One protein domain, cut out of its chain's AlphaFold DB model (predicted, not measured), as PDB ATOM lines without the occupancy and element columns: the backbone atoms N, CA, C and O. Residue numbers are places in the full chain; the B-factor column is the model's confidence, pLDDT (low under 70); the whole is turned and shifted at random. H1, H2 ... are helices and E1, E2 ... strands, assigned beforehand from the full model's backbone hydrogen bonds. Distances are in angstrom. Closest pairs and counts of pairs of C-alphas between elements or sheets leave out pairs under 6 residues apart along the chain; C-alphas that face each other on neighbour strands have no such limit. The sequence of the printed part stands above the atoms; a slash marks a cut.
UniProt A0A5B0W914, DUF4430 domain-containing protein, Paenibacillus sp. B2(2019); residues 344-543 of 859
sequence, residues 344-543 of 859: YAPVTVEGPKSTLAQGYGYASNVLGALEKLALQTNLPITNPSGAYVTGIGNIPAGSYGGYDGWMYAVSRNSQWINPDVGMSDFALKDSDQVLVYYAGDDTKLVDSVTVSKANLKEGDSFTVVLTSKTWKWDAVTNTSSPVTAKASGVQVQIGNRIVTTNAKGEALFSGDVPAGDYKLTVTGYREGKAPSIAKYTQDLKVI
ATOM      1  N   TYR A 344      51.506 -24.868 -23.006       89.19
ATOM      2  CA  TYR A 344      50.085 -25.144 -22.804       89.19
ATOM      3  C   TYR A 344      49.287 -23.838 -22.856       89.19
ATOM      4  O   TYR A 344      49.282 -23.076 -21.886       89.19
ATOM      5  N   ALA A 345      48.639 -23.565 -23.987       91.25
ATOM      6  CA  ALA A 345      47.857 -22.350 -24.191       91.25
ATOM      7  C   ALA A 345      46.354 -22.675 -24.292       91.25
ATOM      8  O   ALA A 345      45.989 -23.568 -25.065       91.25
ATOM      9  N   PRO A 346      45.463 -21.970 -23.564       95.38
ATOM     10  CA  PRO A 346      44.038 -21.989 -23.863       95.38
ATOM     11  C   PRO A 346      43.778 -21.370 -25.237       95.38
ATOM     12  O   PRO A 346      44.298 -20.299 -25.564       95.38
ATOM     13  N   VAL A 347      42.924 -22.032 -26.012       97.25
ATOM     14  CA  VAL A 347      42.486 -21.601 -27.338       97.25
ATOM     15  C   VAL A 347      40.962 -21.550 -27.356       97.25
ATOM     16  O   VAL A 347      40.284 -22.502 -26.968       97.25
ATOM     17  N   THR A 348      40.419 -20.428 -27.812       97.50
ATOM     18  CA  THR A 348      38.989 -20.240 -28.079       97.50
ATOM     19  C   THR A 348      38.793 -19.929 -29.555       97.50
ATOM     20  O   THR A 348      39.482 -19.063 -30.093       97.50
ATOM     21  N   VAL A 349      37.843 -20.609 -30.198       98.00
ATOM     22  CA  VAL A 349      37.434 -20.360 -31.584       98.00
ATOM     23  C   VAL A 349      36.026 -19.769 -31.588       98.00
ATOM     24  O   VAL A 349      35.052 -20.482 -31.347       98.00
ATOM     25  N   GLU A 350      35.906 -18.473 -31.872       97.94
ATOM     26  CA  GLU A 350      34.625 -17.765 -31.964       97.94
ATOM     27  C   GLU A 350      34.178 -17.588 -33.418       97.94
ATOM     28  O   GLU A 350      34.736 -16.796 -34.179       97.94
ATOM     29  N   GLY A 351      33.133 -18.316 -33.813       96.50
ATOM     30  CA  GLY A 351      32.450 -18.086 -35.078       96.50
ATOM     31  C   GLY A 351      31.522 -16.862 -35.019       96.50
ATOM     32  O   GLY A 351      31.282 -16.303 -33.949       96.50
ATOM     33  N   PRO A 352      30.912 -16.466 -36.151       94.12
ATOM     34  CA  PRO A 352      30.033 -15.292 -36.211       94.12
ATOM     35  C   PRO A 352      28.821 -15.377 -35.272       94.12
ATOM     36  O   PRO A 352      28.363 -14.359 -34.761       94.12
ATOM     37  N   LYS A 353      28.286 -16.592 -35.079       92.56
ATOM     38  CA  LYS A 353      27.053 -16.883 -34.321       92.56
ATOM     39  C   LYS A 353      27.307 -17.460 -32.928       92.56
ATOM     40  O   LYS A 353      26.487 -17.276 -32.032       92.56
ATOM     41  N   SER A 354      28.394 -18.205 -32.763       93.81
ATOM     42  CA  SER A 354      28.670 -18.996 -31.568       93.81
ATOM     43  C   SER A 354      30.139 -19.392 -31.495       93.81
ATOM     44  O   SER A 354      30.819 -19.503 -32.517       93.81
ATOM     45  N   THR A 355      30.572 -19.725 -30.286       96.88
ATOM     46  CA  THR A 355      31.796 -20.485 -30.034       96.88
ATOM     47  C   THR A 355      31.735 -21.802 -30.810       96.88
ATOM     48  O   THR A 355      30.712 -22.488 -30.765       96.88
ATOM     49  N   LEU A 356      32.798 -22.134 -31.543       97.56
ATOM     50  CA  LEU A 356      32.930 -23.388 -32.294       97.56
ATOM     51  C   LEU A 356      33.706 -24.443 -31.501       97.56
ATOM     52  O   LEU A 356      33.337 -25.612 -31.513       97.56
ATOM     53  N   ALA A 357      34.763 -24.021 -30.803       97.50
ATOM     54  CA  ALA A 357      35.566 -24.865 -29.927       97.50
ATOM     55  C   ALA A 357      36.227 -24.031 -28.823       97.50
ATOM     56  O   ALA A 357      36.569 -22.864 -29.025       97.50
ATOM     57  N   GLN A 358      36.431 -24.651 -27.664       96.38
ATOM     58  CA  GLN A 358      37.232 -24.142 -26.552       96.38
ATOM     59  C   GLN A 358      38.030 -25.306 -25.972       96.38
ATOM     60  O   GLN A 358      37.497 -26.404 -25.820       96.38
ATOM     61  N   GLY A 359      39.294 -25.068 -25.645       95.25
ATOM     62  CA  GLY A 359      40.166 -26.084 -25.070       95.25
ATOM     63  C   GLY A 359      41.596 -25.585 -24.938       95.25
ATOM     64  O   GLY A 359      41.826 -24.383 -24.805       95.25
ATOM     65  N   TYR A 360      42.550 -26.510 -24.957       90.94
ATOM     66  CA  TYR A 360      43.961 -26.227 -24.715       90.94
ATOM     67  C   TYR A 360      44.835 -27.096 -25.620       90.94
ATOM     68  O   TYR A 360      44.516 -28.259 -25.857       90.94
ATOM     69  N   GLY A 361      45.966 -26.560 -26.070       87.50
ATOM     70  CA  GLY A 361      46.957 -27.320 -26.833       87.50
ATOM     71  C   GLY A 361      48.375 -27.005 -26.378       87.50
ATOM     72  O   GLY A 361      48.666 -25.872 -25.988       87.50
ATOM     73  N   TYR A 362      49.260 -28.001 -26.448       90.19
ATOM     74  CA  TYR A 362      50.702 -27.784 -26.348       90.19
ATOM     75  C   TYR A 362      51.249 -27.384 -27.715       90.19
ATOM     76  O   TYR A 362      51.368 -28.209 -28.619       90.19
ATOM     77  N   ALA A 363      51.594 -26.109 -27.876       92.19
ATOM     78  CA  ALA A 363      52.040 -25.572 -29.155       92.19
ATOM     79  C   ALA A 363      53.122 -24.505 -28.992       92.19
ATOM     80  O   ALA A 363      53.196 -23.810 -27.980       92.19
ATOM     81  N   SER A 364      53.970 -24.380 -30.009       91.31
ATOM     82  CA  SER A 364      55.004 -23.346 -30.095       91.31
ATOM     83  C   SER A 364      54.493 -22.065 -30.759       91.31
ATOM     84  O   SER A 364      55.072 -21.001 -30.552       91.31
ATOM     85  N   ASN A 365      53.406 -22.148 -31.535       93.31
ATOM     86  CA  ASN A 365      52.769 -21.034 -32.229       93.31
ATOM     87  C   ASN A 365      51.232 -21.148 -32.222       93.31
ATOM     88  O   ASN A 365      50.666 -22.174 -31.836       93.31
ATOM     89  N   VAL A 366      50.550 -20.079 -32.644       94.69
ATOM     90  CA  VAL A 366      49.079 -20.002 -32.645       94.69
ATOM     91  C   VAL A 366      48.439 -21.010 -33.603       94.69
ATOM     92  O   VAL A 366      47.419 -21.602 -33.253       94.69
ATOM     93  N   LEU A 367      49.026 -21.234 -34.784       94.62
ATOM     94  CA  LEU A 367      48.477 -22.168 -35.771       94.62
ATOM     95  C   LEU A 367      48.470 -23.599 -35.228       94.62
ATOM     96  O   LEU A 367      47.430 -24.247 -35.247       94.62
ATOM     97  N   GLY A 368      49.587 -24.054 -34.659       92.94
ATOM     98  CA  GLY A 368      49.679 -25.366 -34.028       92.94
ATOM     99  C   GLY A 368      48.706 -25.508 -32.856       92.94
ATOM    100  O   GLY A 368      48.090 -26.558 -32.702       92.94
ATOM    101  N   ALA A 369      48.493 -24.453 -32.060       94.88
ATOM    102  CA  ALA A 369      47.517 -24.482 -30.967       94.88
ATOM    103  C   ALA A 369      46.081 -24.675 -31.489       94.88
ATOM    104  O   ALA A 369      45.319 -25.480 -30.948       94.88
ATOM    105  N   LEU A 370      45.733 -23.973 -32.572       95.62
ATOM    106  CA  LEU A 370      44.453 -24.103 -33.262       95.62
ATOM    107  C   LEU A 370      44.282 -25.493 -33.898       95.62
ATOM    108  O   LEU A 370      43.236 -26.111 -33.722       95.62
ATOM    109  N   GLU A 371      45.298 -26.008 -34.592       93.19
ATOM    110  CA  GLU A 371      45.282 -27.338 -35.220       93.19
ATOM    111  C   GLU A 371      45.131 -28.461 -34.183       93.19
ATOM    112  O   GLU A 371      44.370 -29.404 -34.398       93.19
ATOM    113  N   LYS A 372      45.778 -28.340 -33.017       90.81
ATOM    114  CA  LYS A 372      45.617 -29.296 -31.911       90.81
ATOM    115  C   LYS A 372      44.223 -29.246 -31.294       90.81
ATOM    116  O   LYS A 372      43.611 -30.303 -31.146       90.81
ATOM    117  N   LEU A 373      43.684 -28.055 -31.017       94.94
ATOM    118  CA  LEU A 373      42.296 -27.922 -30.561       94.94
ATOM    119  C   LEU A 373      41.315 -28.510 -31.587       94.94
ATOM    120  O   LEU A 373      40.359 -29.189 -31.216       94.94
ATOM    121  N   ALA A 374      41.550 -28.271 -32.875       93.69
ATOM    122  CA  ALA A 374      40.700 -28.764 -33.949       93.69
ATOM    123  C   ALA A 374      40.690 -30.293 -34.048       93.69
ATOM    124  O   ALA A 374      39.613 -30.878 -34.136       93.69
ATOM    125  N   LEU A 375      41.851 -30.947 -33.941       89.75
ATOM    126  CA  LEU A 375      41.935 -32.409 -33.866       89.75
ATOM    127  C   LEU A 375      41.208 -32.958 -32.625       89.75
ATOM    128  O   LEU A 375      40.412 -33.884 -32.747       89.75
ATOM    129  N   GLN A 376      41.413 -32.354 -31.449       87.62
ATOM    130  CA  GLN A 376      40.749 -32.763 -30.199       87.62
ATOM    131  C   GLN A 376      39.217 -32.602 -30.240       87.62
ATOM    132  O   GLN A 376      38.497 -33.379 -29.617       87.62
ATOM    133  N   THR A 377      38.713 -31.582 -30.944       93.81
ATOM    134  CA  THR A 377      37.275 -31.248 -31.018       93.81
ATOM    135  C   THR A 377      36.601 -31.706 -32.312       93.81
ATOM    136  O   THR A 377      35.414 -31.453 -32.507       93.81
ATOM    137  N   ASN A 378      37.336 -32.406 -33.181       93.94
ATOM    138  CA  ASN A 378      36.887 -32.849 -34.503       93.94
ATOM    139  C   ASN A 378      36.369 -31.690 -35.393       93.94
ATOM    140  O   ASN A 378      35.442 -31.856 -36.187       93.94
ATOM    141  N   LEU A 379      36.960 -30.499 -35.240       96.12
ATOM    142  CA  LEU A 379      36.590 -29.265 -35.935       96.12
ATOM    143  C   LEU A 379      37.400 -29.127 -37.241       96.12
ATOM    144  O   LEU A 379      38.616 -28.966 -37.177       96.12
ATOM    145  N   PRO A 380      36.776 -29.140 -38.434       96.19
ATOM    146  CA  PRO A 380      37.504 -28.983 -39.694       96.19
ATOM    147  C   PRO A 380      38.275 -27.657 -39.788       96.19
ATOM    148  O   PRO A 380      37.741 -26.604 -39.441       96.19
ATOM    149  N   ILE A 381      39.494 -27.691 -40.333       95.69
ATOM    150  CA  ILE A 381      40.285 -26.508 -40.715       95.69
ATOM    151  C   ILE A 381      40.614 -26.594 -42.206       95.69
ATOM    152  O   ILE A 381      41.002 -27.645 -42.709       95.69
ATOM    153  N   THR A 382      40.498 -25.473 -42.920       96.00
ATOM    154  CA  THR A 382      40.915 -25.340 -44.324       96.00
ATOM    155  C   THR A 382      42.129 -24.412 -44.418       96.00
ATOM    156  O   THR A 382      41.985 -23.189 -44.401       96.00
ATOM    157  N   ASN A 383      43.332 -24.985 -44.520       92.69
ATOM    158  CA  ASN A 383      44.613 -24.265 -44.611       92.69
ATOM    159  C   ASN A 383      45.435 -24.760 -45.827       92.69
ATOM    160  O   ASN A 383      46.415 -25.483 -45.662       92.69
ATOM    161  N   PRO A 384      45.039 -24.425 -47.073       87.75
ATOM    162  CA  PRO A 384      45.627 -25.014 -48.284       87.75
ATOM    163  C   PRO A 384      47.067 -24.554 -48.568       87.75
ATOM    164  O   PRO A 384      47.754 -25.167 -49.378       87.75
ATOM    165  N   SER A 385      47.518 -23.471 -47.929       84.62
ATOM    166  CA  SER A 385      48.878 -22.932 -48.069       84.62
ATOM    167  C   SER A 385      49.821 -23.348 -46.935       84.62
ATOM    168  O   SER A 385      50.999 -23.006 -46.975       84.62
ATOM    169  N   GLY A 386      49.308 -24.004 -45.888       80.56
ATOM    170  CA  GLY A 386      50.018 -24.226 -44.626       80.56
ATOM    171  C   GLY A 386      50.178 -22.973 -43.749       80.56
ATOM    172  O   GLY A 386      50.340 -23.111 -42.544       80.56
ATOM    173  N   ALA A 387      50.071 -21.760 -44.305       76.81
ATOM    174  CA  ALA A 387      50.341 -20.500 -43.601       76.81
ATOM    175  C   ALA A 387      49.095 -19.634 -43.317       76.81
ATOM    176  O   ALA A 387      49.181 -18.671 -42.554       76.81
ATOM    177  N   TYR A 388      47.941 -19.934 -43.923       84.12
ATOM    178  CA  TYR A 388      46.741 -19.098 -43.816       84.12
ATOM    179  C   TYR A 388      45.451 -19.923 -43.755       84.12
ATOM    180  O   TYR A 388      45.069 -20.606 -44.710       84.12
ATOM    181  N   VAL A 389      44.753 -19.808 -42.622       93.81
ATOM    182  CA  VAL A 389      43.480 -20.484 -42.360       93.81
ATOM    183  C   VAL A 389      42.351 -19.776 -43.110       93.81
ATOM    184  O   VAL A 389      41.883 -18.707 -42.729       93.81
ATOM    185  N   THR A 390      41.894 -20.411 -44.185       94.50
ATOM    186  CA  THR A 390      40.808 -19.937 -45.060       94.50
ATOM    187  C   THR A 390      39.413 -20.374 -44.609       94.50
ATOM    188  O   THR A 390      38.424 -19.882 -45.142       94.50
ATOM    189  N   GLY A 391      39.302 -21.276 -43.631       96.81
ATOM    190  CA  GLY A 391      38.019 -21.746 -43.109       96.81
ATOM    191  C   GLY A 391      38.176 -22.574 -41.838       96.81
ATOM    192  O   GLY A 391      39.177 -23.276 -41.683       96.81
ATOM    193  N   ILE A 392      37.188 -22.493 -40.945       97.69
ATOM    194  CA  ILE A 392      37.093 -23.306 -39.725       97.69
ATOM    195  C   ILE A 392      35.636 -23.750 -39.557       97.69
ATOM    196  O   ILE A 392      34.705 -22.959 -39.734       97.69
ATOM    197  N   GLY A 393      35.426 -25.032 -39.261       95.50
ATOM    198  CA  GLY A 393      34.118 -25.666 -39.399       95.50
ATOM    199  C   GLY A 393      33.597 -25.533 -40.833       95.50
ATOM    200  O   GLY A 393      34.350 -25.653 -41.796       95.50
ATOM    201  N   ASN A 394      32.310 -25.212 -40.972       93.62
ATOM    202  CA  ASN A 394      31.663 -24.972 -42.267       93.62
ATOM    203  C   ASN A 394      31.626 -23.474 -42.648       93.62
ATOM    204  O   ASN A 394      30.706 -23.040 -43.339       93.62
ATOM    205  N   ILE A 395      32.570 -22.666 -42.145       96.31
ATOM    206  CA  ILE A 395      32.582 -21.203 -42.308       96.31
ATOM    207  C   ILE A 395      33.886 -20.779 -43.016       96.31
ATOM    208  O   ILE A 395      34.931 -20.658 -42.360       96.31
ATOM    209  N   PRO A 396      33.862 -20.571 -44.346       95.81
ATOM    210  CA  PRO A 396      34.998 -20.028 -45.088       95.81
ATOM    211  C   PRO A 396      35.153 -18.515 -44.864       95.81
ATOM    212  O   PRO A 396      34.188 -17.822 -44.539       95.81
ATOM    213  N   ALA A 397      36.353 -17.986 -45.089       94.44
ATOM    214  CA  ALA A 397      36.556 -16.556 -45.313       94.44
ATOM    215  C   ALA A 397      35.764 -16.089 -46.552       94.44
ATOM    216  O   ALA A 397      35.545 -16.872 -47.480       94.44
ATOM    217  N   GLY A 398      35.314 -14.834 -46.572       94.31
ATOM    218  CA  GLY A 398      34.406 -14.329 -47.608       94.31
ATOM    219  C   GLY A 398      32.915 -14.631 -47.379       94.31
ATOM    220  O   GLY A 398      32.114 -14.356 -48.273       94.31
ATOM    221  N   SER A 399      32.512 -15.214 -46.237       93.38
ATOM    222  CA  SER A 399      31.129 -15.687 -46.006       93.38
ATOM    223  C   SER A 399      30.059 -14.587 -46.031       93.38
ATOM    224  O   SER A 399      28.904 -14.880 -46.344       93.38
ATOM    225  N   TYR A 400      30.410 -13.342 -45.696       91.12
ATOM    226  CA  TYR A 400      29.489 -12.196 -45.701       91.12
ATOM    227  C   TYR A 400      29.888 -11.095 -46.696       91.12
ATOM    228  O   TYR A 400      29.147 -10.122 -46.865       91.12
ATOM    229  N   GLY A 401      31.017 -11.267 -47.389       83.44
ATOM    230  CA  GLY A 401      31.545 -10.333 -48.378       83.44
ATOM    231  C   GLY A 401      32.291  -9.140 -47.770       83.44
ATOM    232  O   GLY A 401      32.169  -8.824 -46.588       83.44
ATOM    233  N   GLY A 402      33.058  -8.449 -48.617       80.50
ATOM    234  CA  GLY A 402      34.058  -7.472 -48.172       80.50
ATOM    235  C   GLY A 402      35.376  -8.164 -47.817       80.50
ATOM    236  O   GLY A 402      35.700  -9.198 -48.402       80.50
ATOM    237  N   TYR A 403      36.137  -7.593 -46.881       83.50
ATOM    238  CA  TYR A 403      37.295  -8.257 -46.280       83.50
ATOM    239  C   TYR A 403      36.876  -8.920 -44.960       83.50
ATOM    240  O   TYR A 403      37.065  -8.358 -43.882       83.50
ATOM    241  N   ASP A 404      36.277 -10.112 -45.044       92.75
ATOM    242  CA  ASP A 404      35.895 -10.917 -43.880       92.75
ATOM    243  C   ASP A 404      36.545 -12.313 -43.875       92.75
ATOM    244  O   ASP A 404      36.789 -12.925 -44.918       92.75
ATOM    245  N   GLY A 405      36.864 -12.826 -42.685       95.12
ATOM    246  CA  GLY A 405      37.572 -14.094 -42.526       95.12
ATOM    247  C   GLY A 405      38.078 -14.365 -41.112       95.12
ATOM    248  O   GLY A 405      37.637 -13.756 -40.137       95.12
ATOM    249  N   TRP A 406      39.005 -15.317 -41.006       95.69
ATOM    250  CA  TRP A 406      39.545 -15.789 -39.734       95.69
ATOM    251  C   TRP A 406      40.748 -14.961 -39.284       95.69
ATOM    252  O   TRP A 406      41.800 -14.960 -39.920       95.69
ATOM    253  N   MET A 407      40.580 -14.281 -38.154       94.06
ATOM    254  CA  MET A 407      41.603 -13.495 -37.473       94.06
ATOM    255  C   MET A 407      41.999 -14.166 -36.158       94.06
ATOM    256  O   MET A 407      41.347 -15.102 -35.690       94.06
ATOM    257  N   TYR A 408      43.068 -13.675 -35.534       94.94
ATOM    258  CA  TYR A 408      43.420 -14.065 -34.175       94.94
ATOM    259  C   TYR A 408      43.897 -12.879 -33.341       94.94
ATOM    260  O   TYR A 408      44.279 -11.831 -33.861       94.94
ATOM    261  N   ALA A 409      43.843 -13.059 -32.030       94.62
ATOM    262  CA  ALA A 409      44.400 -12.168 -31.033       94.62
ATOM    263  C   ALA A 409      44.963 -13.004 -29.882       94.62
ATOM    264  O   ALA A 409      44.462 -14.091 -29.590       94.62
ATOM    265  N   VAL A 410      45.994 -12.487 -29.215       95.50
ATOM    266  CA  VAL A 410      46.599 -13.148 -28.054       95.50
ATOM    267  C   VAL A 410      46.536 -12.205 -26.864       95.50
ATOM    268  O   VAL A 410      47.016 -11.077 -26.941       95.50
ATOM    269  N   SER A 411      45.928 -12.649 -25.770       94.00
ATOM    270  CA  SER A 411      45.964 -11.940 -24.491       94.00
ATOM    271  C   SER A 411      47.097 -12.510 -23.646       94.00
ATOM    272  O   SER A 411      47.119 -13.712 -23.404       94.00
ATOM    273  N   ARG A 412      48.025 -11.668 -23.186       93.62
ATOM    274  CA  ARG A 412      49.093 -12.044 -22.249       93.62
ATOM    275  C   ARG A 412      48.982 -11.168 -21.016       93.62
ATOM    276  O   ARG A 412      48.964  -9.946 -21.138       93.62
ATOM    277  N   ASN A 413      48.910 -11.771 -19.829       89.19
ATOM    278  CA  ASN A 413      48.719 -11.046 -18.561       89.19
ATOM    279  C   ASN A 413      47.516 -10.075 -18.609       89.19
ATOM    280  O   ASN A 413      47.611  -8.917 -18.200       89.19
ATOM    281  N   SER A 414      46.395 -10.541 -19.172       84.50
ATOM    282  CA  SER A 414      45.162  -9.766 -19.388       84.50
ATOM    283  C   SER A 414      45.315  -8.525 -20.285       84.50
ATOM    284  O   SER A 414      44.493  -7.613 -20.217       84.50
ATOM    285  N   GLN A 415      46.348  -8.472 -21.132       87.38
ATOM    286  CA  GLN A 415      46.537  -7.427 -22.138       87.38
ATOM    287  C   GLN A 415      46.599  -8.025 -23.541       87.38
ATOM    288  O   GLN A 415      47.409  -8.908 -23.821       87.38
ATOM    289  N   TRP A 416      45.768  -7.504 -24.444       91.38
ATOM    290  CA  TRP A 416      45.805  -7.881 -25.853       91.38
ATOM    291  C   TRP A 416      47.095  -7.425 -26.537       91.38
ATOM    292  O   TRP A 416      47.418  -6.235 -26.563       91.38
ATOM    293  N   ILE A 417      47.770  -8.381 -27.163       89.75
ATOM    294  CA  ILE A 417      48.867  -8.186 -28.102       89.75
ATOM    295  C   ILE A 417      48.265  -8.057 -29.504       89.75
ATOM    296  O   ILE A 417      47.410  -8.859 -29.884       89.75
ATOM    297  N   ASN A 418      48.733  -7.080 -30.284       81.81
ATOM    298  CA  ASN A 418      48.487  -7.056 -31.724       81.81
ATOM    299  C   ASN A 418      49.488  -7.986 -32.415       81.81
ATOM    300  O   ASN A 418      50.675  -7.652 -32.407       81.81
ATOM    301  N   PRO A 419      49.061  -9.103 -33.020       82.06
ATOM    302  CA  PRO A 419      49.937  -9.843 -33.908       82.06
ATOM    303  C   PRO A 419      50.222  -9.023 -35.172       82.06
ATOM    304  O   PRO A 419      49.311  -8.596 -35.876       82.06
ATOM    305  N   ASP A 420      51.500  -8.813 -35.458       83.75
ATOM    306  CA  ASP A 420      52.033  -8.248 -36.701       83.75
ATOM    307  C   ASP A 420      52.532  -9.335 -37.678       83.75
ATOM    308  O   ASP A 420      53.088  -9.028 -38.732       83.75
ATOM    309  N   VAL A 421      52.287 -10.608 -37.347       89.88
ATOM    310  CA  VAL A 421      52.706 -11.808 -38.089       89.88
ATOM    311  C   VAL A 421      51.560 -12.823 -38.237       89.88
ATOM    312  O   VAL A 421      50.511 -12.702 -37.597       89.88
ATOM    313  N   GLY A 422      51.745 -13.852 -39.069       90.94
ATOM    314  CA  GLY A 422      50.780 -14.946 -39.235       90.94
ATOM    315  C   GLY A 422      50.690 -15.881 -38.020       90.94
ATOM    316  O   GLY A 422      51.580 -15.909 -37.171       90.94
ATOM    317  N   MET A 423      49.626 -16.692 -37.946       93.81
ATOM    318  CA  MET A 423      49.422 -17.654 -36.846       93.81
ATOM    319  C   MET A 423      50.571 -18.676 -36.714       93.81
ATOM    320  O   MET A 423      50.852 -19.143 -35.612       93.81
ATOM    321  N   SER A 424      51.236 -19.024 -37.822       92.12
ATOM    322  CA  SER A 424      52.415 -19.906 -37.860       92.12
ATOM    323  C   SER A 424      53.661 -19.287 -37.221       92.12
ATOM    324  O   SER A 424      54.528 -20.006 -36.724       92.12
ATOM    325  N   ASP A 425      53.749 -17.960 -37.217       91.94
ATOM    326  CA  ASP A 425      54.983 -17.230 -36.921       91.94
ATOM    327  C   ASP A 425      54.930 -16.581 -35.529       91.94
ATOM    328  O   ASP A 425      55.963 -16.267 -34.933       91.94
ATOM    329  N   PHE A 426      53.726 -16.410 -34.970       93.06
ATOM    330  CA  PHE A 426      53.538 -15.924 -33.607       93.06
ATOM    331  C   PHE A 426      53.938 -16.992 -32.588       93.06
ATOM    332  O   PHE A 426      53.157 -17.892 -32.278       93.06
ATOM    333  N   ALA A 427      55.146 -16.867 -32.039       93.00
ATOM    334  CA  ALA A 427      55.642 -17.737 -30.980       93.00
ATOM    335  C   ALA A 427      54.880 -17.525 -29.655       93.00
ATOM    336  O   ALA A 427      54.872 -16.418 -29.098       93.00
ATOM    337  N   LEU A 428      54.283 -18.601 -29.137       92.88
ATOM    338  CA  LEU A 428      53.561 -18.613 -27.863       92.88
ATOM    339  C   LEU A 428      54.516 -18.543 -26.665       92.88
ATOM    340  O   LEU A 428      55.666 -18.985 -26.715       92.88
ATOM    341  N   LYS A 429      54.026 -17.968 -25.566       91.06
ATOM    342  CA  LYS A 429      54.727 -17.814 -24.284       91.06
ATOM    343  C   LYS A 429      53.766 -18.078 -23.124       91.06
ATOM    344  O   LYS A 429      52.554 -18.144 -23.306       91.06
ATOM    345  N   ASP A 430      54.314 -18.201 -21.917       85.44
ATOM    346  CA  ASP A 430      53.522 -18.338 -20.691       85.44
ATOM    347  C   ASP A 430      52.442 -17.251 -20.583       85.44
ATOM    348  O   ASP A 430      52.677 -16.084 -20.915       85.44
ATOM    349  N   SER A 431      51.284 -17.645 -20.054       88.62
ATOM    350  CA  SER A 431      50.109 -16.785 -19.859       88.62
ATOM    351  C   SER A 431      49.473 -16.235 -21.143       88.62
ATOM    352  O   SER A 431      48.615 -15.359 -21.040       88.62
ATOM    353  N   ASP A 432      49.849 -16.739 -22.324       94.62
ATOM    354  CA  ASP A 432      49.118 -16.477 -23.567       94.62
ATOM    355  C   ASP A 432      47.758 -17.172 -23.564       94.62
ATOM    356  O   ASP A 432      47.648 -18.363 -23.279       94.62
ATOM    357  N   GLN A 433      46.727 -16.428 -23.950       94.88
ATOM    358  CA  GLN A 433      45.397 -16.936 -24.252       94.88
ATOM    359  C   GLN A 433      45.065 -16.584 -25.697       94.88
ATOM    360  O   GLN A 433      45.080 -15.408 -26.072       94.88
ATOM    361  N   VAL A 434      44.787 -17.599 -26.508       96.44
ATOM    362  CA  VAL A 434      44.547 -17.452 -27.942       96.44
ATOM    363  C   VAL A 434      43.050 -17.330 -28.201       96.44
ATOM    364  O   VAL A 434      42.272 -18.227 -27.873       96.44
ATOM    365  N   LEU A 435      42.655 -16.244 -28.857       97.00
ATOM    366  CA  LEU A 435      41.334 -16.084 -29.450       97.00
ATOM    367  C   LEU A 435      41.483 -16.124 -30.971       97.00
ATOM    368  O   LEU A 435      42.022 -15.189 -31.558       97.00
ATOM    369  N   VAL A 436      40.990 -17.182 -31.607       97.25
ATOM    370  CA  VAL A 436      40.761 -17.241 -33.056       97.25
ATOM    371  C   VAL A 436      39.305 -16.862 -33.289       97.25
ATOM    372  O   VAL A 436      38.417 -17.406 -32.638       97.25
ATOM    373  N   TYR A 437      39.031 -15.903 -34.168       96.88
ATOM    374  CA  TYR A 437      37.683 -15.356 -34.313       96.88
ATOM    375  C   TYR A 437      37.366 -14.953 -35.749       96.88
ATOM    376  O   TYR A 437      38.242 -14.520 -36.499       96.88
ATOM    377  N   TYR A 438      36.096 -15.082 -36.125       97.00
ATOM    378  CA  TYR A 438      35.617 -14.577 -37.404       97.00
ATOM    379  C   TYR A 438      35.397 -13.062 -37.329       97.00
ATOM    380  O   TYR A 438      34.700 -12.569 -36.438       97.00
ATOM    381  N   ALA A 439      35.971 -12.329 -38.277       95.12
ATOM    382  CA  ALA A 439      36.000 -10.873 -38.302       95.12
ATOM    383  C   ALA A 439      35.706 -10.319 -39.700       95.12
ATOM    384  O   ALA A 439      35.922 -10.997 -40.699       95.12
ATOM    385  N   GLY A 440      35.254  -9.070 -39.754       93.75
ATOM    386  CA  GLY A 440      35.287  -8.215 -40.941       93.75
ATOM    387  C   GLY A 440      35.890  -6.849 -40.599       93.75
ATOM    388  O   GLY A 440      36.302  -6.623 -39.461       93.75
ATOM    389  N   ASP A 441      35.887  -5.926 -41.565       89.75
ATOM    390  CA  ASP A 441      36.529  -4.599 -41.482       89.75
ATOM    391  C   ASP A 441      36.211  -3.765 -40.219       89.75
ATOM    392  O   ASP A 441      37.002  -2.904 -39.832       89.75
ATOM    393  N   ASP A 442      35.057  -3.981 -39.571       90.12
ATOM    394  CA  ASP A 442      34.621  -3.231 -38.385       90.12
ATOM    395  C   ASP A 442      34.522  -4.057 -37.085       90.12
ATOM    396  O   ASP A 442      34.084  -3.525 -36.057       90.12
ATOM    397  N   THR A 443      34.951  -5.324 -37.102       94.06
ATOM    398  CA  THR A 443      34.969  -6.200 -35.921       94.06
ATOM    399  C   THR A 443      36.028  -5.752 -34.913       94.06
ATOM    400  O   THR A 443      37.190  -5.535 -35.248       94.06
ATOM    401  N   LYS A 444      35.634  -5.644 -33.642       95.06
ATOM    402  CA  LYS A 444      36.504  -5.223 -32.528       95.06
ATOM    403  C   LYS A 444      36.781  -6.374 -31.558       95.06
ATOM    404  O   LYS A 444      36.128  -7.414 -31.622       95.06
ATOM    405  N   LEU A 445      37.672  -6.161 -30.593       95.56
ATOM    406  CA  LEU A 445      37.798  -7.023 -29.409       95.56
ATOM    407  C   LEU A 445      37.186  -6.352 -28.177       95.56
ATOM    408  O   LEU A 445      37.158  -5.123 -28.096       95.56
ATOM    409  N   VAL A 446      36.742  -7.141 -27.196       96.06
ATOM    410  CA  VAL A 446      36.416  -6.635 -25.851       96.06
ATOM    411  C   VAL A 446      37.717  -6.297 -25.126       96.06
ATOM    412  O   VAL A 446      38.610  -7.129 -25.033       96.06
ATOM    413  N   ASP A 447      37.831  -5.066 -24.637       95.19
ATOM    414  CA  ASP A 447      39.001  -4.563 -23.907       95.19
ATOM    415  C   ASP A 447      38.842  -4.757 -22.399       95.19
ATOM    416  O   ASP A 447      39.715  -5.321 -21.745       95.19
ATOM    417  N   SER A 448      37.698  -4.336 -21.855       94.81
ATOM    418  CA  SER A 448      37.319  -4.623 -20.478       94.81
ATOM    419  C   SER A 448      35.806  -4.748 -20.323       94.81
ATOM    420  O   SER A 448      35.016  -4.196 -21.098       94.81
ATOM    421  N   VAL A 449      35.425  -5.490 -19.285       96.38
ATOM    422  CA  VAL A 449      34.062  -5.615 -18.775       96.38
ATOM    423  C   VAL A 449      34.115  -5.252 -17.298       96.38
ATOM    424  O   VAL A 449      34.939  -5.777 -16.554       96.38
ATOM    425  N   THR A 450      33.277  -4.322 -16.854       96.12
ATOM    426  CA  THR A 450      33.208  -3.920 -15.442       96.12
ATOM    427  C   THR A 450      31.766  -3.949 -14.969       96.12
ATOM    428  O   THR A 450      30.898  -3.336 -15.583       96.12
ATOM    429  N   VAL A 451      31.513  -4.649 -13.866       96.00
ATOM    430  CA  VAL A 451      30.210  -4.688 -13.193       96.00
ATOM    431  C   VAL A 451      30.219  -3.639 -12.085       96.00
ATOM    432  O   VAL A 451      31.160  -3.584 -11.298       96.00
ATOM    433  N   SER A 452      29.191  -2.792 -12.009       94.06
ATOM    434  CA  SER A 452      29.167  -1.636 -11.095       94.06
ATOM    435  C   SER A 452      29.071  -1.976  -9.598       94.06
ATOM    436  O   SER A 452      29.102  -1.065  -8.774       94.06
ATOM    437  N   LYS A 453      28.915  -3.254  -9.232       89.19
ATOM    438  CA  LYS A 453      28.805  -3.740  -7.850       89.19
ATOM    439  C   LYS A 453      29.496  -5.103  -7.744       89.19
ATOM    440  O   LYS A 453      29.236  -5.979  -8.561       89.19
ATOM    441  N   ALA A 454      30.374  -5.267  -6.752       78.00
ATOM    442  CA  ALA A 454      31.178  -6.485  -6.582       78.00
ATOM    443  C   ALA A 454      30.375  -7.671  -6.014       78.00
ATOM    444  O   ALA A 454      30.559  -8.801  -6.449       78.00
ATOM    445  N   ASN A 455      29.455  -7.395  -5.083       83.69
ATOM    446  CA  ASN A 455      28.576  -8.385  -4.460       83.69
ATOM    447  C   ASN A 455      27.134  -8.120  -4.916       83.69
ATOM    448  O   ASN A 455      26.423  -7.339  -4.280       83.69
ATOM    449  N   LEU A 456      26.733  -8.707  -6.047       90.12
ATOM    450  CA  LEU A 456      25.365  -8.599  -6.560       90.12
ATOM    451  C   LEU A 456      24.412  -9.482  -5.757       90.12
ATOM    452  O   LEU A 456      24.639 -10.683  -5.637       90.12
ATOM    453  N   LYS A 457      23.322  -8.897  -5.273       88.38
ATOM    454  CA  LYS A 457      22.160  -9.578  -4.709       88.38
ATOM    455  C   LYS A 457      21.033  -9.621  -5.734       88.38
ATOM    456  O   LYS A 457      20.884  -8.725  -6.562       88.38
ATOM    457  N   GLU A 458      20.195 -10.639  -5.638       90.56
ATOM    458  CA  GLU A 458      18.902 -10.677  -6.312       90.56
ATOM    459  C   GLU A 458      18.097  -9.395  -6.013       90.56
ATOM    460  O   GLU A 458      18.020  -8.935  -4.872       90.56
ATOM    461  N   GLY A 459      17.520  -8.784  -7.050       88.25
ATOM    462  CA  GLY A 459      16.857  -7.479  -6.942       88.25
ATOM    463  C   GLY A 459      17.773  -6.255  -7.103       88.25
ATOM    464  O   GLY A 459      17.252  -5.149  -7.246       88.25
ATOM    465  N   ASP A 460      19.104  -6.404  -7.143       90.44
ATOM    466  CA  ASP A 460      20.006  -5.274  -7.406       90.44
ATOM    467  C   ASP A 460      19.880  -4.750  -8.840       90.44
ATOM    468  O   ASP A 460      20.026  -5.485  -9.818       90.44
ATOM    469  N   SER A 461      19.732  -3.432  -8.978       94.12
ATOM    470  CA  SER A 461      20.012  -2.759 -10.248       94.12
ATOM    471  C   SER A 461      21.512  -2.499 -10.378       94.12
ATOM    472  O   SER A 461      22.131  -1.939  -9.472       94.12
ATOM    473  N   PHE A 462      22.107  -2.889 -11.505       95.81
ATOM    474  CA  PHE A 462      23.543  -2.748 -11.753       95.81
ATOM    475  C   PHE A 462      23.841  -2.486 -13.229       95.81
ATOM    476  O   PHE A 462      23.064  -2.823 -14.118       95.81
ATOM    477  N   THR A 463      24.991  -1.873 -13.497       97.19
ATOM    478  CA  THR A 463      25.452  -1.573 -14.855       97.19
ATOM    479  C   THR A 463      26.666  -2.422 -15.205       97.19
ATOM    480  O   THR A 463      27.616  -2.508 -14.427       97.19
ATOM    481  N   VAL A 464      26.649  -3.007 -16.400       97.69
ATOM    482  CA  VAL A 464      27.826  -3.578 -17.058       97.69
ATOM    483  C   VAL A 464      28.394  -2.519 -17.998       97.69
ATOM    484  O   VAL A 464      27.702  -2.052 -18.900       97.69
ATOM    485  N   VAL A 465      29.646  -2.123 -17.789       97.88
ATOM    486  CA  VAL A 465      30.365  -1.156 -18.627       97.88
ATOM    487  C   VAL A 465      31.358  -1.904 -19.506       97.88
ATOM    488  O   VAL A 465      32.179  -2.666 -18.999       97.88
ATOM    489  N   LEU A 466      31.292  -1.664 -20.815       97.62
ATOM    490  CA  LEU A 466      32.150  -2.278 -21.823       97.62
ATOM    491  C   LEU A 466      33.057  -1.254 -22.516       97.62
ATOM    492  O   LEU A 466      32.596  -0.220 -23.020       97.62
ATOM    493  N   THR A 467      34.336  -1.597 -22.651       97.62
ATOM    494  CA  THR A 467      35.225  -0.989 -23.650       97.62
ATOM    495  C   THR A 467      35.618  -1.997 -24.726       97.62
ATOM    496  O   THR A 467      35.671  -3.203 -24.495       97.62
ATOM    497  N   SER A 468      35.878  -1.496 -25.933       96.25
ATOM    498  CA  SER A 468      36.382  -2.269 -27.070       96.25
ATOM    499  C   SER A 468      37.776  -1.797 -27.467       96.25
ATOM    500  O   SER A 468      38.004  -0.585 -27.480       96.25
ATOM    501  N   LYS A 469      38.648  -2.720 -27.881       94.62
ATOM    502  CA  LYS A 469      39.969  -2.425 -28.449       94.62
ATOM    503  C   LYS A 469      39.979  -2.673 -29.955       94.62
ATOM    504  O   LYS A 469      39.403  -3.646 -30.444       94.62
ATOM    505  N   THR A 470      40.657  -1.786 -30.665       92.00
ATOM    506  CA  THR A 470      41.107  -1.948 -32.051       92.00
ATOM    507  C   THR A 470      42.563  -1.499 -32.149       92.00
ATOM    508  O   THR A 470      43.103  -0.927 -31.198       92.00
ATOM    509  N   TRP A 471      43.204  -1.721 -33.295       88.69
ATOM    510  CA  TRP A 471      44.521  -1.159 -33.584       88.69
ATOM    511  C   TRP A 471      44.456  -0.282 -34.823       88.69
ATOM    512  O   TRP A 471      43.845  -0.641 -35.828       88.69
ATOM    513  N   LYS A 472      45.054   0.904 -34.725       86.31
ATOM    514  CA  LYS A 472      45.132   1.873 -35.809       86.31
ATOM    515  C   LYS A 472      46.531   1.826 -36.409       86.31
ATOM    516  O   LYS A 472      47.502   2.161 -35.731       86.31
ATOM    517  N   TRP A 473      46.594   1.475 -37.687       85.12
ATOM    518  CA  TRP A 473      47.805   1.563 -38.489       85.12
ATOM    519  C   TRP A 473      48.220   3.019 -38.730       85.12
ATOM    520  O   TRP A 473      47.390   3.861 -39.093       85.12
ATOM    521  N   ASP A 474      49.509   3.293 -38.574       85.44
ATOM    522  CA  ASP A 474      50.170   4.512 -39.017       85.44
ATOM    523  C   ASP A 474      51.160   4.158 -40.138       85.44
ATOM    524  O   ASP A 474      52.136   3.431 -39.946       85.44
ATOM    525  N   ALA A 475      50.881   4.666 -41.341       88.12
ATOM    526  CA  ALA A 475      51.667   4.396 -42.540       88.12
ATOM    527  C   ALA A 475      52.983   5.195 -42.620       88.12
ATOM    528  O   ALA A 475      53.797   4.918 -43.497       88.12
ATOM    529  N   VAL A 476      53.194   6.185 -41.744       89.69
ATOM    530  CA  VAL A 476      54.441   6.963 -41.663       89.69
ATOM    531  C   VAL A 476      55.444   6.253 -40.761       89.69
ATOM    532  O   VAL A 476      56.617   6.148 -41.112       89.69
ATOM    533  N   THR A 477      54.991   5.741 -39.615       86.12
ATOM    534  CA  THR A 477      55.842   4.972 -38.692       86.12
ATOM    535  C   THR A 477      55.901   3.483 -39.023       86.12
ATOM    536  O   THR A 477      56.775   2.796 -38.502       86.12
ATOM    537  N   ASN A 478      55.000   2.984 -39.879       84.12
ATOM    538  CA  ASN A 478      54.827   1.560 -40.182       84.12
ATOM    539  C   ASN A 478      54.572   0.736 -38.900       84.12
ATOM    540  O   ASN A 478      55.132  -0.344 -38.704       84.12
ATOM    541  N   THR A 479      53.750   1.280 -37.996       82.56
ATOM    542  CA  THR A 479      53.385   0.659 -36.712       82.56
ATOM    543  C   THR A 479      51.879   0.718 -36.472       82.56
ATOM    544  O   THR A 479      51.169   1.554 -37.029       82.56
ATOM    545  N   SER A 480      51.374  -0.174 -35.615       84.38
ATOM    546  CA  SER A 480      49.957  -0.228 -35.242       84.38
ATOM    547  C   SER A 480      49.784   0.102 -33.760       84.38
ATOM    548  O   SER A 480      50.368  -0.561 -32.904       84.38
ATOM    549  N   SER A 481      49.003   1.135 -33.439       85.81
ATOM    550  CA  SER A 481      48.780   1.587 -32.055       85.81
ATOM    551  C   SER A 481      47.406   1.169 -31.525       85.81
ATOM    552  O   SER A 481      46.421   1.297 -32.256       85.81
ATOM    553  N   PRO A 482      47.297   0.698 -30.267       90.44
ATOM    554  CA  PRO A 482      46.017   0.323 -29.678       90.44
ATOM    555  C   PRO A 482      45.119   1.548 -29.483       90.44
ATOM    556  O   PRO A 482      45.561   2.595 -29.011       90.44
ATOM    557  N   VAL A 483      43.834   1.392 -29.790       92.44
ATOM    558  CA  VAL A 483      42.787   2.388 -29.554       92.44
ATOM    559  C   VAL A 483      41.660   1.727 -28.768       92.44
ATOM    560  O   VAL A 483      41.007   0.803 -29.252       92.44
ATOM    561  N   THR A 484      41.420   2.216 -27.552       94.81
ATOM    562  CA  THR A 484      40.268   1.826 -26.731       94.81
ATOM    563  C   THR A 484      39.120   2.817 -26.940       94.81
ATOM    564  O   THR A 484      39.324   4.031 -26.943       94.81
ATOM    565  N   ALA A 485      37.896   2.306 -27.071       96.31
ATOM    566  CA  ALA A 485      36.668   3.094 -27.169       96.31
ATOM    567  C   ALA A 485      35.541   2.476 -26.323       96.31
ATOM    568  O   ALA A 485      35.626   1.323 -25.904       96.31
ATOM    569  N   LYS A 486      34.458   3.223 -26.085       97.44
ATOM    570  CA  LYS A 486      33.235   2.666 -25.485       97.44
ATOM    571  C   LYS A 486      32.539   1.728 -26.474       97.44
ATOM    572  O   LYS A 486      32.325   2.096 -27.629       97.44
ATOM    573  N   ALA A 487      32.173   0.529 -26.027       96.75
ATOM    574  CA  ALA A 487      31.539  -0.469 -26.885       96.75
ATOM    575  C   ALA A 487      30.014  -0.262 -26.914       96.75
ATOM    576  O   ALA A 487      29.287  -0.879 -26.141       96.75
ATOM    577  N   SER A 488      29.538   0.646 -27.769       96.19
ATOM    578  CA  SER A 488      28.107   0.953 -27.962       96.19
ATOM    579  C   SER A 488      27.428  -0.015 -28.938       96.19
ATOM    580  O   SER A 488      28.045  -0.424 -29.921       96.19
ATOM    581  N   GLY A 489      26.140  -0.306 -28.727       95.81
ATOM    582  CA  GLY A 489      25.341  -1.152 -29.624       95.81
ATOM    583  C   GLY A 489      25.695  -2.643 -29.568       95.81
ATOM    584  O   GLY A 489      25.447  -3.367 -30.528       95.81
ATOM    585  N   VAL A 490      26.306  -3.089 -28.469       96.75
ATOM    586  CA  VAL A 490      26.737  -4.474 -28.229       96.75
ATOM    587  C   VAL A 490      25.766  -5.136 -27.253       96.75
ATOM    588  O   VAL A 490      25.297  -4.489 -26.318       96.75
ATOM    589  N   GLN A 491      25.455  -6.418 -27.453       97.62
ATOM    590  CA  GLN A 491      24.561  -7.155 -26.563       97.62
ATOM    591  C   GLN A 491      25.332  -7.762 -25.386       97.62
ATOM    592  O   GLN A 491      26.360  -8.414 -25.572       97.62
ATOM    593  N   VAL A 492      24.801  -7.572 -24.179       98.00
ATOM    594  CA  VAL A 492      25.231  -8.218 -22.936       98.00
ATOM    595  C   VAL A 492      24.114  -9.140 -22.470       98.00
ATOM    596  O   VAL A 492      22.991  -8.687 -22.253       98.00
ATOM    597  N   GLN A 493      24.421 -10.421 -22.300       96.81
ATOM    598  CA  GLN A 493      23.497 -11.445 -21.830       96.81
ATOM    599  C   GLN A 493      23.909 -11.968 -20.451       96.81
ATOM    600  O   GLN A 493      25.072 -12.305 -20.234       96.81
ATOM    601  N   ILE A 494      22.939 -12.079 -19.541       96.00
ATOM    602  CA  ILE A 494      23.072 -12.723 -18.227       96.00
ATOM    603  C   ILE A 494      21.845 -13.623 -18.040       96.00
ATOM    604  O   ILE A 494      20.715 -13.142 -17.928       96.00
ATOM    605  N   GLY A 495      22.049 -14.943 -18.077       92.44
ATOM    606  CA  GLY A 495      20.946 -15.908 -18.129       92.44
ATOM    607  C   GLY A 495      20.027 -15.640 -19.330       92.44
ATOM    608  O   GLY A 495      20.485 -15.587 -20.470       92.44
ATOM    609  N   ASN A 496      18.737 -15.416 -19.065       91.62
ATOM    610  CA  ASN A 496      17.732 -15.101 -20.091       91.62
ATOM    611  C   ASN A 496      17.585 -13.592 -20.376       91.62
ATOM    612  O   ASN A 496      16.771 -13.206 -21.213       91.62
ATOM    613  N   ARG A 497      18.322 -12.718 -19.674       93.81
ATOM    614  CA  ARG A 497      18.262 -11.260 -19.863       93.81
ATOM    615  C   ARG A 497      19.294 -10.826 -20.893       93.81
ATOM    616  O   ARG A 497      20.460 -11.180 -20.756       93.81
ATOM    617  N   ILE A 498      18.876 -10.037 -21.882       95.81
ATOM    618  CA  ILE A 498      19.750  -9.440 -22.900       95.81
ATOM    619  C   ILE A 498      19.530  -7.926 -22.896       95.81
ATOM    620  O   ILE A 498      18.405  -7.463 -23.072       95.81
ATOM    621  N   VAL A 499      20.605  -7.161 -22.718       97.44
ATOM    622  CA  VAL A 499      20.600  -5.691 -22.702       97.44
ATOM    623  C   VAL A 499      21.612  -5.186 -23.728       97.44
ATOM    624  O   VAL A 499      22.717  -5.712 -23.827       97.44
ATOM    625  N   THR A 500      21.247  -4.170 -24.511       97.50
ATOM    626  CA  THR A 500      22.161  -3.549 -25.487       97.50
ATOM    627  C   THR A 500      22.837  -2.325 -24.876       97.50
ATOM    628  O   THR A 500      22.168  -1.504 -24.250       97.50
ATOM    629  N   THR A 501      24.149  -2.180 -25.063       98.12
ATOM    630  CA  THR A 501      24.905  -1.046 -24.523       98.12
ATOM    631  C   THR A 501      24.556   0.284 -25.190       98.12
ATOM    632  O   THR A 501      24.448   0.391 -26.415       98.12
ATOM    633  N   ASN A 502      24.448   1.332 -24.373       97.69
ATOM    634  CA  ASN A 502      24.256   2.709 -24.828       97.69
ATOM    635  C   ASN A 502      25.550   3.322 -25.425       97.69
ATOM    636  O   ASN A 502      26.610   2.693 -25.453       97.69
ATOM    637  N   ALA A 503      25.493   4.598 -25.826       96.81
ATOM    638  CA  ALA A 503      26.632   5.342 -26.386       96.81
ATOM    639  C   ALA A 503      27.871   5.443 -25.463       96.81
ATOM    640  O   ALA A 503      28.979   5.680 -25.941       96.81
ATOM    641  N   LYS A 504      27.708   5.252 -24.147       96.44
ATOM    642  CA  LYS A 504      28.792   5.220 -23.151       96.44
ATOM    643  C   LYS A 504      29.344   3.808 -22.906       96.44
ATOM    644  O   LYS A 504      30.273   3.653 -22.111       96.44
ATOM    645  N   GLY A 505      28.815   2.792 -23.594       97.44
ATOM    646  CA  GLY A 505      29.164   1.386 -23.401       97.44
ATOM    647  C   GLY A 505      28.492   0.751 -22.180       97.44
ATOM    648  O   GLY A 505      28.999  -0.240 -21.671       97.44
ATOM    649  N   GLU A 506      27.397   1.326 -21.677       98.19
ATOM    650  CA  GLU A 506      26.710   0.883 -20.457       98.19
ATOM    651  C   GLU A 506      25.473   0.038 -20.803       98.19
ATOM    652  O   GLU A 506      24.624   0.478 -21.581       98.19
ATOM    653  N   ALA A 507      25.352  -1.145 -20.201       97.75
ATOM    654  CA  ALA A 507      24.158  -1.991 -20.203       97.75
ATOM    655  C   ALA A 507      23.594  -2.078 -18.773       97.75
ATOM    656  O   ALA A 507      24.252  -2.608 -17.877       97.75
ATOM    657  N   LEU A 508      22.395  -1.532 -18.557       97.06
ATOM    658  CA  LEU A 508      21.718  -1.490 -17.256       97.06
ATOM    659  C   LEU A 508      20.793  -2.704 -17.074       97.06
ATOM    660  O   LEU A 508      19.868  -2.896 -17.860       97.06
ATOM    661  N   PHE A 509      21.003  -3.465 -16.003       96.00
ATOM    662  CA  PHE A 509      20.104  -4.512 -15.510       96.00
ATOM    663  C   PHE A 509      19.324  -3.961 -14.308       96.00
ATOM    664  O   PHE A 509      19.896  -3.249 -13.480       96.00
ATOM    665  N   SER A 510      18.020  -4.236 -14.221       88.19
ATOM    666  CA  SER A 510      17.087  -3.482 -13.358       88.19
ATOM    667  C   SER A 510      16.495  -4.343 -12.237       88.19
ATOM    668  O   SER A 510      15.279  -4.401 -12.067       88.19
ATOM    669  N   GLY A 511      17.345  -5.055 -11.488       79.94
ATOM    670  CA  GLY A 511      16.910  -5.945 -10.401       79.94
ATOM    671  C   GLY A 511      16.262  -7.252 -10.857       79.94
ATOM    672  O   GLY A 511      15.769  -8.017 -10.037       79.94
ATOM    673  N   ASP A 512      16.266  -7.531 -12.159       83.19
ATOM    674  CA  ASP A 512      15.507  -8.602 -12.802       83.19
ATOM    675  C   ASP A 512      16.339  -9.862 -13.119       83.19
ATOM    676  O   ASP A 512      15.909 -10.723 -13.902       83.19
ATOM    677  N   VAL A 513      17.519  -9.963 -12.492       91.50
ATOM    678  CA  VAL A 513      18.426 -11.118 -12.503       91.50
ATOM    679  C   VAL A 513      18.268 -11.881 -11.173       91.50
ATOM    680  O   VAL A 513      18.584 -11.313 -10.124       91.50
ATOM    681  N   PRO A 514      17.761 -13.130 -11.189       92.19
ATOM    682  CA  PRO A 514      17.642 -13.966  -9.991       92.19
ATOM    683  C   PRO A 514      18.995 -14.318  -9.361       92.19
ATOM    684  O   PRO A 514      20.054 -14.094  -9.947       92.19
ATOM    685  N   ALA A 515      18.960 -14.928  -8.177       91.94
ATOM    686  CA  ALA A 515      20.148 -15.537  -7.590       91.94
ATOM    687  C   ALA A 515      20.649 -16.732  -8.426       91.94
ATOM    688  O   ALA A 515      19.856 -17.542  -8.910       91.94
ATOM    689  N   GLY A 516      21.969 -16.862  -8.561       93.31
ATOM    690  CA  GLY A 516      22.615 -17.936  -9.310       93.31
ATOM    691  C   GLY A 516      24.049 -17.616  -9.735       93.31
ATOM    692  O   GLY A 516      24.532 -16.489  -9.605       93.31
ATOM    693  N   ASP A 517      24.720 -18.633 -10.269       95.94
ATOM    694  CA  ASP A 517      26.005 -18.511 -10.954       95.94
ATOM    695  C   ASP A 517      25.755 -18.443 -12.475       95.94
ATOM    696  O   ASP A 517      25.079 -19.299 -13.047       95.94
ATOM    697  N   TYR A 518      26.274 -17.406 -13.134       95.75
ATOM    698  CA  TYR A 518      26.004 -17.076 -14.535       95.75
ATOM    699  C   TYR A 518      27.294 -16.900 -15.344       95.75
ATOM    700  O   TYR A 518      28.285 -16.365 -14.853       95.75
ATOM    701  N   LYS A 519      27.239 -17.215 -16.644       95.44
ATOM    702  CA  LYS A 519      28.167 -16.652 -17.637       95.44
ATOM    703  C   LYS A 519      27.585 -15.347 -18.179       95.44
ATOM    704  O   LYS A 519      26.608 -15.376 -18.930       95.44
ATOM    705  N   LEU A 520      28.194 -14.211 -17.844       97.06
ATOM    706  CA  LEU A 520      27.958 -12.957 -18.559       97.06
ATOM    707  C   LEU A 520      28.582 -13.100 -19.948       97.06
ATOM    708  O   LEU A 520      29.789 -13.299 -20.068       97.06
ATOM    709  N   THR A 521      27.761 -12.997 -20.990       97.50
ATOM    710  CA  THR A 521      28.188 -13.101 -22.391       97.50
ATOM    711  C   THR A 521      28.068 -11.748 -23.079       97.50
ATOM    712  O   THR A 521      27.011 -11.129 -23.052       97.50
ATOM    713  N   VAL A 522      29.134 -11.302 -23.733       97.88
ATOM    714  CA  VAL A 522      29.143 -10.139 -24.624       97.88
ATOM    715  C   VAL A 522      29.163 -10.653 -26.059       97.88
ATOM    716  O   VAL A 522      30.025 -11.463 -26.400       97.88
ATOM    717  N   THR A 523      28.237 -10.199 -26.904       95.81
ATOM    718  CA  THR A 523      28.181 -10.598 -28.317       95.81
ATOM    719  C   THR A 523      27.921  -9.419 -29.248       95.81
ATOM    720  O   THR A 523      27.082  -8.552 -28.994       95.81
ATOM    721  N   GLY A 524      28.664  -9.408 -30.355       94.94
ATOM    722  CA  GLY A 524      28.469  -8.507 -31.482       94.94
ATOM    723  C   GLY A 524      27.712  -9.127 -32.649       94.94
ATOM    724  O   GLY A 524      27.831  -8.603 -33.755       94.94
ATOM    725  N   TYR A 525      27.014 -10.253 -32.455       94.75
ATOM    726  CA  TYR A 525      26.338 -10.964 -33.543       94.75
ATOM    727  C   TYR A 525      25.424 -10.043 -34.366       94.75
ATOM    728  O   TYR A 525      24.651  -9.243 -33.835       94.75
ATOM    729  N   ARG A 526      25.509 -10.191 -35.689       92.94
ATOM    730  CA  ARG A 526      24.666  -9.523 -36.679       92.94
ATOM    731  C   ARG A 526      24.180 -10.568 -37.668       92.94
ATOM    732  O   ARG A 526      24.973 -11.349 -38.190       92.94
ATOM    733  N   GLU A 527      22.891 -10.562 -37.975       92.12
ATOM    734  CA  GLU A 527      22.376 -11.429 -39.027       92.12
ATOM    735  C   GLU A 527      22.955 -11.028 -40.394       92.12
ATOM    736  O   GLU A 527      23.003  -9.848 -40.746       92.12
ATOM    737  N   GLY A 528      23.449 -12.018 -41.144       91.12
ATOM    738  CA  GLY A 528      24.018 -11.821 -42.479       91.12
ATOM    739  C   GLY A 528      25.319 -11.008 -42.543       91.12
ATOM    740  O   GLY A 528      25.665 -10.559 -43.632       91.12
ATOM    741  N   LYS A 529      26.029 -10.787 -41.424       93.88
ATOM    742  CA  LYS A 529      27.299 -10.038 -41.384       93.88
ATOM    743  C   LYS A 529      28.292 -10.615 -40.372       93.88
ATOM    744  O   LYS A 529      27.897 -11.260 -39.404       93.88
ATOM    745  N   ALA A 530      29.572 -10.282 -40.545       95.06
ATOM    746  CA  ALA A 530      30.582 -10.447 -39.501       95.06
ATOM    747  C   ALA A 530      30.211  -9.649 -38.222       95.06
ATOM    748  O   ALA A 530      29.588  -8.578 -38.317       95.06
ATOM    749  N   PRO A 531      30.564 -10.153 -37.024       95.88
ATOM    750  CA  PRO A 531      30.142  -9.560 -35.756       95.88
ATOM    751  C   PRO A 531      30.793  -8.190 -35.502       95.88
ATOM    752  O   PRO A 531      31.928  -7.945 -35.899       95.88
ATOM    753  N   SER A 532      30.105  -7.286 -34.794       95.88
ATOM    754  CA  SER A 532      30.648  -5.965 -34.411       95.88
ATOM    755  C   SER A 532      31.819  -6.048 -33.430       95.88
ATOM    756  O   SER A 532      32.655  -5.147 -33.350       95.88
ATOM    757  N   ILE A 533      31.858  -7.119 -32.648       96.94
ATOM    758  CA  ILE A 533      32.855  -7.391 -31.625       96.94
ATOM    759  C   ILE A 533      32.934  -8.907 -31.446       96.94
ATOM    760  O   ILE A 533      31.899  -9.583 -31.462       96.94
ATOM    761  N   ALA A 534      34.145  -9.444 -31.310       96.38
ATOM    762  CA  ALA A 534      34.345 -10.853 -30.994       96.38
ATOM    763  C   ALA A 534      33.633 -11.200 -29.677       96.38
ATOM    764  O   ALA A 534      33.607 -10.386 -28.744       96.38
ATOM    765  N   LYS A 535      33.034 -12.394 -29.606       96.88
ATOM    766  CA  LYS A 535      32.322 -12.841 -28.405       96.88
ATOM    767  C   LYS A 535      33.294 -12.931 -27.225       96.88
ATOM    768  O   LYS A 535      34.432 -13.370 -27.367       96.88
ATOM    769  N   TYR A 536      32.820 -12.531 -26.053       95.50
ATOM    770  CA  TYR A 536      33.547 -12.624 -24.790       95.50
ATOM    771  C   TYR A 536      32.627 -13.185 -23.705       95.50
ATOM    772  O   TYR A 536      31.417 -12.950 -23.729       95.50
ATOM    773  N   THR A 537      33.191 -13.905 -22.738       95.31
ATOM    774  CA  THR A 537      32.450 -14.429 -21.585       95.31
ATOM    775  C   THR A 537      33.244 -14.265 -20.299       95.31
ATOM    776  O   THR A 537      34.439 -14.551 -20.288       95.31
ATOM    777  N   GLN A 538      32.568 -13.914 -19.206       94.12
ATOM    778  CA  GLN A 538      33.115 -13.971 -17.846       94.12
ATOM    779  C   GLN A 538      32.103 -14.590 -16.879       94.12
ATOM    780  O   GLN A 538      30.900 -14.577 -17.142       94.12
ATOM    781  N   ASP A 539      32.579 -15.111 -15.754       95.50
ATOM    782  CA  ASP A 539      31.710 -15.565 -14.667       95.50
ATOM    783  C   ASP A 539      31.115 -14.385 -13.886       95.50
ATOM    784  O   ASP A 539      31.731 -13.326 -13.744       95.50
ATOM    785  N   LEU A 540      29.892 -14.569 -13.393       94.88
ATOM    786  CA  LEU A 540      29.148 -13.600 -12.597       94.88
ATOM    787  C   LEU A 540      28.286 -14.330 -11.565       94.88
ATOM    788  O   LEU A 540      27.464 -15.165 -11.933       94.88
ATOM    789  N   LYS A 541      28.424 -13.977 -10.287       94.31
ATOM    790  CA  LYS A 541      27.609 -14.530  -9.201       94.31
ATOM    791  C   LYS A 541      26.599 -13.499  -8.706       94.31
ATOM    792  O   LYS A 541      26.970 -12.359  -8.433       94.31
ATOM    793  N   VAL A 542      25.346 -13.920  -8.560       92.75
ATOM    794  CA  VAL A 542      24.276 -13.164  -7.901       92.75
ATOM    795  C   VAL A 542      23.818 -13.974  -6.691       92.75
ATOM    796  O   VAL A 542      23.373 -15.110  -6.835       92.75
ATOM    797  N   ILE A 543      23.959 -13.425  -5.486       88.75
ATOM    798  CA  ILE A 543      23.554 -14.095  -4.241       88.75
ATOM    799  C   ILE A 543      22.064 -13.843  -3.924       88.75
ATOM    800  O   ILE A 543      21.517 -12.821  -4.346       88.75
TER     801      ILE A 543
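What this domain is: This is residues 344 to 543 of the 859 residues of the protein "DUF4430 domain-containing protein" of Paenibacillus sp. B2(2019) (UniProt A0A5B0W914). Two lobes lie end to end: a five-stranded, strongly twisted sheet of E1 to E5 that curls round the single helix H1, and a small sandwich in which E6, E7, E8 and E11 partly face E9, E10, E12 and E13. The long hairpin of E7 and E8 runs beyond the sandwich, past the E4 edge of the first lobe. The printed part has 200 residues, with thirteen named strands and one named helix, in the order E1, E2, H1, then E3 to E13, and its class is mostly strand. The first sheet runs E2, E1, E5, E3, E4 and is mixed, the branched sheet pairs E7 with E6, E8 and E11, each antiparallel, and the third sheet runs E10, E9, E12, E13, antiparallel throughout. The whole is compact, with a radius of gyration of the C-alphas of 17.6 A and spans of 54 by 43 by 36 A.

Where its parts are: E1, residues 344 to 350, begins with C-alpha 344 at (50.085, -25.144, -22.804). E2, residues 355 to 363, is 20.9 A long and bends by 59 degrees at residue 360. H1, residues 366 to 377, is 16.4 A long. E3 is residues 405 to 412, 23.4 A long; E4 is residues 415 to 417; E5 is residues 432 to 439, 20.5 A long. E6 is residues 445 to 451. E7, residues 461 to 474, is the longest strand by residues, 42.3 A from C-alpha 461 at (20.012, -2.759, -10.248) to C-alpha 474 at (50.170, 4.512, -39.017). E8 is residues 479 to 486, 23.2 A long. E9 is residues 491 to 494, E10 residues 497 to 500 and E11 residues 506 to 510. E12 is residues 516 to 523, 21.1 A long, and E13, residues 536 to 543, is 22.9 A long and ends with C-alpha 543 at (23.554, -14.095, -4.241).

How they stand to each other: In the first sheet the hairpin E1 and E2 is antiparallel, with N 349 and O 357 at 2.8 A. E1 and E5 are parallel, with N 350 and O 436 at 2.8 A. E5 and E3 are antiparallel, with N 409 and O 435 at 2.8 A, and in the hairpin E3 and E4 N 417 and O 410 are 2.8 A apart. H1 is on this sheet, on one face, in two layers; its closest C-alphas to E2 are those of Ala 363 and Ala 369, 5.0 A apart. Every O i to N i+4 pair in H1 is within hydrogen-bond range. E2, H1 and E3 form a split strand-helix-strand unit, two strands running the same way with E1 and E5 between them, and its crossover is right-handed. E6, E7 and E8 form a meander, each strand the antiparallel neighbour of the one before. E6 lies on one side of E7, with N 447 and O 467 at 2.9 A; E8 and E11 lie on the other side, with N 468 and O 485 at 2.8 A and N 464 and O 507 at 2.8 A. In the third sheet E9 and E12 are antiparallel, with N 493 and O 521 within hydrogen-bond range at 2.8 A; in the hairpin E9 and E10 N 492 and O 499 are within hydrogen-bond range at 2.8 A, and in the hairpin E12 and E13 N 518 and O 540 are within hydrogen-bond range at 2.8 A. The sandwich, two sheets face to face, has their facing parts 8.6 A centre to centre and their strands at 30 degrees. Between the lobes, the closest C-alphas of E4 and E6, those of Trp 416 and Asp 447, are 7.8 A apart.

The domain as a whole: The C-alphas farthest apart, of Ser 385 and Gly 459, are 54.4 A apart. The printed part has no cut. The links H1 to E3, E4 to E5 and E12 to E13 are long. Mean pLDDT of the printed part is 92.9, and no printed residue is under 70.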